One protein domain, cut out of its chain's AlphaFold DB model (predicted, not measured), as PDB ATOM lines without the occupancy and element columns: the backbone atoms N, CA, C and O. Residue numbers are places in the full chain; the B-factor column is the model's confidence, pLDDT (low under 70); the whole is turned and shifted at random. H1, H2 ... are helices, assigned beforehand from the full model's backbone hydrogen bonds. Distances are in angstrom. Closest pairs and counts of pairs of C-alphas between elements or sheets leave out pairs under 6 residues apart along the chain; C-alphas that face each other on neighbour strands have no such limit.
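Overview. This is residues 770 to 836 of the 977 residues of an uncharacterized protein of Desulfobacteraceae bacterium IS3 (UniProt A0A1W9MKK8). Three helices make a small up-and-down bundle, in which H2 packs on both H1 and H3, while H1 and H3 come near each other without touching. H3 is much the longest, and its last stretch, residues 827 to 836, sticks out beyond the bundle as a free arm. The printed part has 67 residues with three named helices in the order H1, H2, H3 and no named strand; the class is all helix. The whole is loose, with a radius of gyration of the C-alphas of 13.7 A, and spans 49 by 22 by 14 A, the arm making much of the length.

Arrangement. Start with H1, residues 770 to 782, which touches H2, residues 789 to 802; their closest C-alphas are those of Ser 782 and Arg 792, 4.9 A apart. These two form a helical hairpin, running opposite ways at a shallow tilt of 18 degrees. Go on to H3, residues 809 to 836, which touches H2; the closest C-alphas are those of Val 796 and Leu 816, 6.2 A apart. H2 and H3 are a second helical hairpin, opposite ways at a shallow tilt of 26 degrees. H1 and H3 are near each other, with 10 pairs of C-alphas within 10 A. In H1, H2 and H3 every O i to N i+4 pair is within hydrogen-bond range.

Along the chain. Find C-alpha 770 at (13.036, -56.231, 265.333); from there H1 runs 18.0 A to residue 782. H2 begins at C-alpha 789, (2.738, -45.004, 244.903), and measures 20.3 A. H3 measures 40.8 A and ends at C-alpha 836, (-8.785, -33.680, 227.538).

Size, cuts and confidence. The C-alphas of Gln 770 and Met 836, the two farthest apart, are 49.1 A from each other. Without residues 827 to 836, the body spans 32 by 19 by 14 A. Both links are short, and the printed part has no cut. The mean pLDDT of the printed part is 87.7, and no printed residue is under 70.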
ATOM      1  N   GLN A 770      13.048 -55.900 266.754       83.75
ATOM      2  CA  GLN A 770      13.036 -56.231 265.333       83.75
ATOM      3  C   GLN A 770      11.721 -55.813 264.670       83.75
ATOM      4  O   GLN A 770      11.757 -55.248 263.576       83.75
ATOM      5  N   LYS A 771      10.577 -56.014 265.337       82.56
ATOM      6  CA  LYS A 771       9.278 -55.506 264.864       82.56
ATOM      7  C   LYS A 771       9.249 -53.976 264.825       82.56
ATOM      8  O   LYS A 771       8.699 -53.407 263.882       82.56
ATOM      9  N   ASP A 772       9.857 -53.315 265.814       85.56
ATOM     10  CA  ASP A 772      10.018 -51.857 265.842       85.56
ATOM     11  C   ASP A 772      10.871 -51.373 264.652       85.56
ATOM     12  O   ASP A 772      10.474 -50.445 263.942       85.56
ATOM     13  N   ARG A 773      12.004 -52.032 264.364       86.88
ATOM     14  CA  ARG A 773      12.864 -51.727 263.204       86.88
ATOM     15  C   ARG A 773      12.140 -51.937 261.874       86.88
ATOM     16  O   ARG A 773      12.167 -51.042 261.030       86.88
ATOM     17  N   GLU A 774      11.458 -53.070 261.697       87.50
ATOM     18  CA  GLU A 774      10.696 -53.377 260.476       87.50
ATOM     19  C   GLU A 774       9.592 -52.331 260.229       87.50
ATOM     20  O   GLU A 774       9.372 -51.900 259.091       87.50
ATOM     21  N   TRP A 775       8.931 -51.863 261.293       90.56
ATOM     22  CA  TRP A 775       7.961 -50.775 261.207       90.56
ATOM     23  C   TRP A 775       8.606 -49.451 260.789       90.56
ATOM     24  O   TRP A 775       8.123 -48.806 259.858       90.56
ATOM     25  N   VAL A 776       9.718 -49.054 261.418       90.25
ATOM     26  CA  VAL A 776      10.445 -47.819 261.068       90.25
ATOM     27  C   VAL A 776      10.893 -47.836 259.605       90.25
ATOM     28  O   VAL A 776      10.746 -46.832 258.906       90.25
ATOM     29  N   GLU A 777      11.398 -48.966 259.113       89.69
ATOM     30  CA  GLU A 777      11.758 -49.131 257.703       89.69
ATOM     31  C   GLU A 777      10.542 -49.058 256.779       89.69
ATOM     32  O   GLU A 777      10.601 -48.394 255.744       89.69
ATOM     33  N   THR A 778       9.425 -49.681 257.160       89.69
ATOM     34  CA  THR A 778       8.162 -49.616 256.409       89.69
ATOM     35  C   THR A 778       7.649 -48.181 256.312       89.69
ATOM     36  O   THR A 778       7.311 -47.723 255.221       89.69
ATOM     37  N   VAL A 779       7.673 -47.424 257.413       90.38
ATOM     38  CA  VAL A 779       7.317 -45.999 257.417       90.38
ATOM     39  C   VAL A 779       8.288 -45.192 256.557       90.38
ATOM     40  O   VAL A 779       7.844 -44.365 255.763       90.38
ATOM     41  N   ARG A 780       9.599 -45.431 256.666       89.56
ATOM     42  CA  ARG A 780      10.609 -44.740 255.851       89.56
ATOM     43  C   ARG A 780      10.368 -44.977 254.360       89.56
ATOM     44  O   ARG A 780      10.286 -44.013 253.606       89.56
ATOM     45  N   TYR A 781      10.186 -46.233 253.952       89.19
ATOM     46  CA  TYR A 781       9.908 -46.602 252.564       89.19
ATOM     47  C   TYR A 781       8.587 -46.000 252.073       89.19
ATOM     48  O   TYR A 781       8.525 -45.439 250.984       89.19
ATOM     49  N   SER A 782       7.549 -46.006 252.914       87.88
ATOM     50  CA  SER A 782       6.251 -45.403 252.592       87.88
ATOM     51  C   SER A 782       6.302 -43.893 252.357       87.88
ATOM     52  O   SER A 782       5.329 -43.350 251.848       87.88
ATOM     53  N   ARG A 783       7.382 -43.204 252.744       87.94
ATOM     54  CA  ARG A 783       7.590 -41.760 252.539       87.94
ATOM     55  C   ARG A 783       8.593 -41.459 251.425       87.94
ATOM     56  O   ARG A 783       8.854 -40.289 251.165       87.94
ATOM     57  N   ASN A 784       9.161 -42.482 250.791       88.62
ATOM     58  CA  ASN A 784      10.117 -42.295 249.712       88.62
ATOM     59  C   ASN A 784       9.408 -41.736 248.467       88.62
ATOM     60  O   ASN A 784       8.532 -42.397 247.918       88.62
ATOM     61  N   ALA A 785       9.782 -40.531 248.036       83.56
ATOM     62  CA  ALA A 785       9.189 -39.867 246.874       83.56
ATOM     63  C   ALA A 785       9.638 -40.473 245.532       83.56
ATOM     64  O   ALA A 785       8.945 -40.304 244.537       83.56
ATOM     65  N   GLU A 786      10.768 -41.187 245.506       84.19
ATOM     66  CA  GLU A 786      11.272 -41.854 244.297       84.19
ATOM     67  C   GLU A 786      10.551 -43.182 244.012       84.19
ATOM     68  O   GLU A 786      10.556 -43.661 242.881       84.19
ATOM     69  N   ALA A 787       9.932 -43.789 245.031       85.19
ATOM     70  CA  ALA A 787       9.183 -45.032 244.883       85.19
ATOM     71  C   ALA A 787       7.767 -44.753 244.365       85.19
ATOM     72  O   ALA A 787       7.092 -43.835 244.844       85.19
ATOM     73  N   SER A 788       7.292 -45.589 243.434       88.62
ATOM     74  CA  SER A 788       5.934 -45.458 242.914       88.62
ATOM     75  C   SER A 788       4.911 -45.618 244.037       88.62
ATOM     76  O   SER A 788       5.125 -46.312 245.041       88.62
ATOM     77  N   LEU A 789       3.761 -44.974 243.873       87.94
ATOM     78  CA  LEU A 789       2.738 -45.004 244.903       87.94
ATOM     79  C   LEU A 789       2.122 -46.409 245.068       87.94
ATOM     80  O   LEU A 789       1.756 -46.795 246.178       87.94
ATOM     81  N   ALA A 790       2.127 -47.218 244.002       87.00
ATOM     82  CA  ALA A 790       1.773 -48.637 244.042       87.00
ATOM     83  C   ALA A 790       2.769 -49.475 244.870       87.00
ATOM     84  O   ALA A 790       2.351 -50.300 245.682       87.00
ATOM     85  N   ASP A 791       4.076 -49.234 244.739       89.88
ATOM     86  CA  ASP A 791       5.097 -49.967 245.506       89.88
ATOM     87  C   ASP A 791       5.049 -49.615 246.995       89.88
ATOM     88  O   ASP A 791       5.155 -50.483 247.868       89.88
ATOM     89  N   ARG A 792       4.820 -48.333 247.301       92.31
ATOM     90  CA  ARG A 792       4.618 -47.850 248.675       92.31
ATOM     91  C   ARG A 792       3.383 -48.491 249.311       92.31
ATOM     92  O   ARG A 792       3.454 -48.901 250.469       92.31
ATOM     93  N   LEU A 793       2.284 -48.613 248.562       90.81
ATOM     94  CA  LEU A 793       1.075 -49.324 248.991       90.81
ATOM     95  C   LEU A 793       1.367 -50.796 249.288       90.81
ATOM     96  O   LEU A 793       1.099 -51.252 250.400       90.81
ATOM     97  N   ASN A 794       1.984 -51.504 248.341       91.94
ATOM     98  CA  ASN A 794       2.322 -52.920 248.482       91.94
ATOM     99  C   ASN A 794       3.188 -53.183 249.718       91.94
ATOM    100  O   ASN A 794       2.915 -54.117 250.470       91.94
ATOM    101  N   ARG A 795       4.189 -52.333 249.988       91.50
ATOM    102  CA  ARG A 795       5.054 -52.467 251.171       91.50
ATOM    103  C   ARG A 795       4.267 -52.377 252.483       91.50
ATOM    104  O   ARG A 795       4.525 -53.150 253.407       91.50
ATOM    105  N   VAL A 796       3.313 -51.448 252.578       91.44
ATOM    106  CA  VAL A 796       2.480 -51.277 253.782       91.44
ATOM    107  C   VAL A 796       1.451 -52.407 253.908       91.44
ATOM    108  O   VAL A 796       1.231 -52.909 255.011       91.44
ATOM    109  N   GLU A 797       0.855 -52.864 252.803       92.00
ATOM    110  CA  GLU A 797      -0.055 -54.021 252.800       92.00
ATOM    111  C   GLU A 797       0.660 -55.318 253.201       92.00
ATOM    112  O   GLU A 797       0.132 -56.099 253.997       92.00
ATOM    113  N   GLU A 798       1.886 -55.524 252.721       92.19
ATOM    114  CA  GLU A 798       2.708 -56.672 253.093       92.19
ATOM    115  C   GLU A 798       3.027 -56.672 254.594       92.19
ATOM    116  O   GLU A 798       2.879 -57.708 255.251       92.19
ATOM    117  N   TYR A 799       3.391 -55.512 255.156       91.62
ATOM    118  CA  TYR A 799       3.615 -55.359 256.594       91.62
ATOM    119  C   TYR A 799       2.356 -55.705 257.405       91.62
ATOM    120  O   TYR A 799       2.434 -56.476 258.363       91.62
ATOM    121  N   ILE A 800       1.184 -55.203 256.996       91.00
ATOM    122  CA  ILE A 800      -0.108 -55.491 257.644       91.00
ATOM    123  C   ILE A 800      -0.431 -56.987 257.601       91.00
ATOM    124  O   ILE A 800      -0.885 -57.542 258.601       91.00
ATOM    125  N   ARG A 801      -0.183 -57.653 256.466       89.56
ATOM    126  CA  ARG A 801      -0.426 -59.093 256.309       89.56
ATOM    127  C   ARG A 801       0.456 -59.922 257.241       89.56
ATOM    128  O   ARG A 801      -0.026 -60.887 257.826       89.56
ATOM    129  N   LYS A 802       1.733 -59.550 257.382       87.06
ATOM    130  CA  LYS A 802       2.687 -60.241 258.265       87.06
ATOM    131  C   LYS A 802       2.433 -59.956 259.751       87.06
ATOM    132  O   LYS A 802       2.696 -60.821 260.577       87.06
ATOM    133  N   ASN A 803       1.881 -58.787 260.088       86.88
ATOM    134  CA  ASN A 803       1.748 -58.295 261.464       86.88
ATOM    135  C   ASN A 803       0.290 -57.968 261.857       86.88
ATOM    136  O   ASN A 803       0.017 -56.927 262.458       86.88
ATOM    137  N   ALA A 804      -0.661 -58.858 261.547       78.50
ATOM    138  CA  ALA A 804      -2.107 -58.609 261.659       78.50
ATOM    139  C   ALA A 804      -2.618 -58.208 263.065       78.50
ATOM    140  O   ALA A 804      -3.648 -57.541 263.177       78.50
ATOM    141  N   SER A 805      -1.906 -58.586 264.129       78.69
ATOM    142  CA  SER A 805      -2.198 -58.240 265.531       78.69
ATOM    143  C   SER A 805      -1.050 -57.482 266.219       78.69
ATOM    144  O   SER A 805      -1.005 -57.401 267.446       78.69
ATOM    145  N   GLY A 806      -0.112 -56.927 265.444       79.69
ATOM    146  CA  GLY A 806       1.070 -56.237 265.962       79.69
ATOM    147  C   GLY A 806       0.784 -54.843 266.533       79.69
ATOM    148  O   GLY A 806      -0.200 -54.193 266.181       79.69
ATOM    149  N   LYS A 807       1.699 -54.350 267.378       86.50
ATOM    150  CA  LYS A 807       1.667 -53.030 268.041       86.50
ATOM    151  C   LYS A 807       1.315 -51.866 267.098       86.50
ATOM    152  O   LYS A 807       0.516 -51.009 267.462       86.50
ATOM    153  N   TYR A 808       1.843 -51.876 265.872       90.44
ATOM    154  CA  TYR A 808       1.687 -50.793 264.888       90.44
ATOM    155  C   TYR A 808       0.551 -50.997 263.881       90.44
ATOM    156  O   TYR A 808       0.429 -50.238 262.922       90.44
ATOM    157  N   ILE A 809      -0.314 -52.000 264.062       89.81
ATOM    158  CA  ILE A 809      -1.353 -52.329 263.074       89.81
ATOM    159  C   ILE A 809      -2.328 -51.170 262.816       89.81
ATOM    160  O   ILE A 809      -2.789 -50.984 261.689       89.81
ATOM    161  N   ARG A 810      -2.643 -50.371 263.845       87.75
ATOM    162  CA  ARG A 810      -3.519 -49.197 263.705       87.75
ATOM    163  C   ARG A 810      -2.854 -48.117 262.857       87.75
ATOM    164  O   ARG A 810      -3.484 -47.595 261.938       87.75
ATOM    165  N   ASP A 811      -1.581 -47.847 263.123       90.50
ATOM    166  CA  ASP A 811      -0.800 -46.847 262.398       90.50
ATOM    167  C   ASP A 811      -0.569 -47.275 260.945       90.50
ATOM    168  O   ASP A 811      -0.756 -46.477 260.028       90.50
ATOM    169  N   ALA A 812      -0.271 -48.557 260.713       90.06
ATOM    170  CA  ALA A 812      -0.126 -49.134 259.380       90.06
ATOM    171  C   ALA A 812      -1.423 -49.026 258.564       90.06
ATOM    172  O   ALA A 812      -1.389 -48.612 257.407       90.06
ATOM    173  N   LYS A 813      -2.584 -49.323 259.167       90.75
ATOM    174  CA  LYS A 813      -3.896 -49.155 258.512       90.75
ATOM    175  C   LYS A 813      -4.199 -47.692 258.185       90.75
ATOM    176  O   LYS A 813      -4.722 -47.412 257.109       90.75
ATOM    177  N   SER A 814      -3.855 -46.764 259.080       91.06
ATOM    178  CA  SER A 814      -4.005 -45.324 258.829       91.06
ATOM    179  C   SER A 814      -3.121 -44.856 257.668       91.06
ATOM    180  O   SER A 814      -3.585 -44.144 256.777       91.06
ATOM    181  N   LEU A 815      -1.863 -45.297 257.641       91.00
ATOM    182  CA  LEU A 815      -0.915 -45.003 256.569       91.00
ATOM    183  C   LEU A 815      -1.374 -45.583 255.223       91.00
ATOM    184  O   LEU A 815      -1.328 -44.882 254.214       91.00
ATOM    185  N   LEU A 816      -1.881 -46.819 255.218       92.19
ATOM    186  CA  LEU A 816      -2.451 -47.452 254.030       92.19
ATOM    187  C   LEU A 816      -3.641 -46.655 253.480       92.19
ATOM    188  O   LEU A 816      -3.724 -46.437 252.277       92.19
ATOM    189  N   ALA A 817      -4.548 -46.203 254.350       89.94
ATOM    190  CA  ALA A 817      -5.705 -45.409 253.941       89.94
ATOM    191  C   ALA A 817      -5.290 -44.085 253.277       89.94
ATOM    192  O   ALA A 817      -5.863 -43.717 252.253       89.94
ATOM    193  N   LYS A 818      -4.265 -43.409 253.815       90.69
ATOM    194  CA  LYS A 818      -3.707 -42.187 253.216       90.69
ATOM    195  C   LYS A 818      -3.125 -42.453 251.831       90.69
ATOM    196  O   LYS A 818      -3.528 -41.804 250.877       90.69
ATOM    197  N   LEU A 819      -2.260 -43.460 251.702       90.88
ATOM    198  CA  LEU A 819      -1.677 -43.817 250.406       90.88
ATOM    199  C   LEU A 819      -2.750 -44.242 249.389       90.88
ATOM    200  O   LEU A 819      -2.632 -43.924 248.215       90.88
ATOM    201  N   LYS A 820      -3.828 -44.920 249.806       90.62
ATOM    202  CA  LYS A 820      -4.936 -45.262 248.894       90.62
ATOM    203  C   LYS A 820      -5.674 -44.021 248.394       90.62
ATOM    204  O   LYS A 820      -6.051 -43.983 247.226       90.62
ATOM    205  N   ALA A 821      -5.856 -43.017 249.252       89.56
ATOM    206  CA  ALA A 821      -6.432 -41.738 248.851       89.56
ATOM    207  C   ALA A 821      -5.520 -40.995 247.858       89.56
ATOM    208  O   ALA A 821      -6.004 -40.529 246.830       89.56
ATOM    209  N   ASP A 822      -4.209 -40.969 248.115       87.62
ATOM    210  CA  ASP A 822      -3.230 -40.365 247.205       87.62
ATOM    211  C   ASP A 822      -3.219 -41.079 245.838       87.62
ATOM    212  O   ASP A 822      -3.164 -40.421 244.799       87.62
ATOM    213  N   LYS A 823      -3.352 -42.418 245.813       89.25
ATOM    214  CA  LYS A 823      -3.437 -43.190 244.559       89.25
ATOM    215  C   LYS A 823      -4.670 -42.847 243.749       89.25
ATOM    216  O   LYS A 823      -4.578 -42.664 242.541       89.25
ATOM    217  N   ALA A 824      -5.813 -42.758 244.423       86.94
ATOM    218  CA  ALA A 824      -7.067 -42.409 243.779       86.94
ATOM    219  C   ALA A 824      -7.009 -41.000 243.166       86.94
ATOM    220  O   ALA A 824      -7.526 -40.793 242.071       86.94
ATOM    221  N   ALA A 825      -6.345 -40.050 243.834       86.12
ATOM    222  CA  ALA A 825      -6.137 -38.708 243.298       86.12
ATOM    223  C   ALA A 825      -5.222 -38.705 242.057       86.12
ATOM    224  O   ALA A 825      -5.550 -38.051 241.067       86.12
ATOM    225  N   GLU A 826      -4.115 -39.461 242.079       86.44
ATOM    226  CA  GLU A 826      -3.222 -39.630 240.920       86.44
ATOM    227  C   GLU A 826      -3.962 -40.246 239.720       86.44
ATOM    228  O   GLU A 826      -3.874 -39.739 238.601       86.44
ATOM    229  N   ASP A 827      -4.729 -41.314 239.952       84.06
ATOM    230  CA  ASP A 827      -5.471 -42.008 238.897       84.06
ATOM    231  C   ASP A 827      -6.552 -41.116 238.265       84.06
ATOM    232  O   ASP A 827      -6.722 -41.127 237.041       84.06
ATOM    233  N   GLU A 828      -7.244 -40.298 239.063       86.31
ATOM    234  CA  GLU A 828      -8.239 -39.344 238.559       86.31
ATOM    235  C   GLU A 828      -7.586 -38.224 237.735       86.31
ATOM    236  O   GLU A 828      -8.100 -37.847 236.679       86.31
ATOM    237  N   GLN A 829      -6.415 -37.732 238.154       83.62
ATOM    238  CA  GLN A 829      -5.666 -36.749 237.375       83.62
ATOM    239  C   GLN A 829      -5.267 -37.321 236.007       83.62
ATOM    240  O   GLN A 829      -5.581 -36.719 234.976       83.62
ATOM    241  N   VAL A 830      -4.672 -38.520 235.982       84.75
ATOM    242  CA  VAL A 830      -4.287 -39.215 234.740       84.75
ATOM    243  C   VAL A 830      -5.495 -39.446 233.827       84.75
ATOM    244  O   VAL A 830      -5.387 -39.332 232.603       84.75
ATOM    245  N   LYS A 831      -6.663 -39.760 234.396       84.38
ATOM    246  CA  LYS A 831      -7.910 -39.920 233.642       84.38
ATOM    247  C   LYS A 831      -8.361 -38.602 233.004       84.38
ATOM    248  O   LYS A 831      -8.610 -38.576 231.798       84.38
ATOM    249  N   SER A 832      -8.393 -37.511 233.769       81.00
ATOM    250  CA  SER A 832      -8.799 -36.188 233.269       81.00
ATOM    251  C   SER A 832      -7.892 -35.669 232.140       81.00
ATOM    252  O   SER A 832      -8.370 -35.113 231.149       81.00
ATOM    253  N   GLU A 833      -6.580 -35.915 232.232       83.06
ATOM    254  CA  GLU A 833      -5.604 -35.541 231.202       83.06
ATOM    255  C   GLU A 833      -5.831 -36.312 229.894       83.06
ATOM    256  O   GLU A 833      -5.778 -35.724 228.807       83.06
ATOM    257  N   LYS A 834      -6.138 -37.615 229.986       84.94
ATOM    258  CA  LYS A 834      -6.473 -38.454 228.824       84.94
ATOM    259  C   LYS A 834      -7.754 -37.991 228.135       84.94
ATOM    260  O   LYS A 834      -7.749 -37.832 226.916       84.94
ATOM    261  N   GLU A 835      -8.812 -37.714 228.897       84.69
ATOM    262  CA  GLU A 835     -10.088 -37.220 228.358       84.69
ATOM    263  C   GLU A 835      -9.911 -35.876 227.623       84.69
ATOM    264  O   GLU A 835     -10.428 -35.677 226.519       84.69
ATOM    265  N   MET A 836      -9.112 -34.958 228.181       81.88
ATOM    266  CA  MET A 836      -8.785 -33.680 227.538       81.88
ATOM    267  C   MET A 836      -7.947 -33.850 226.261       81.88
ATOM    268  O   MET A 836      -8.141 -33.117 225.286       81.88
TER     269      MET A 836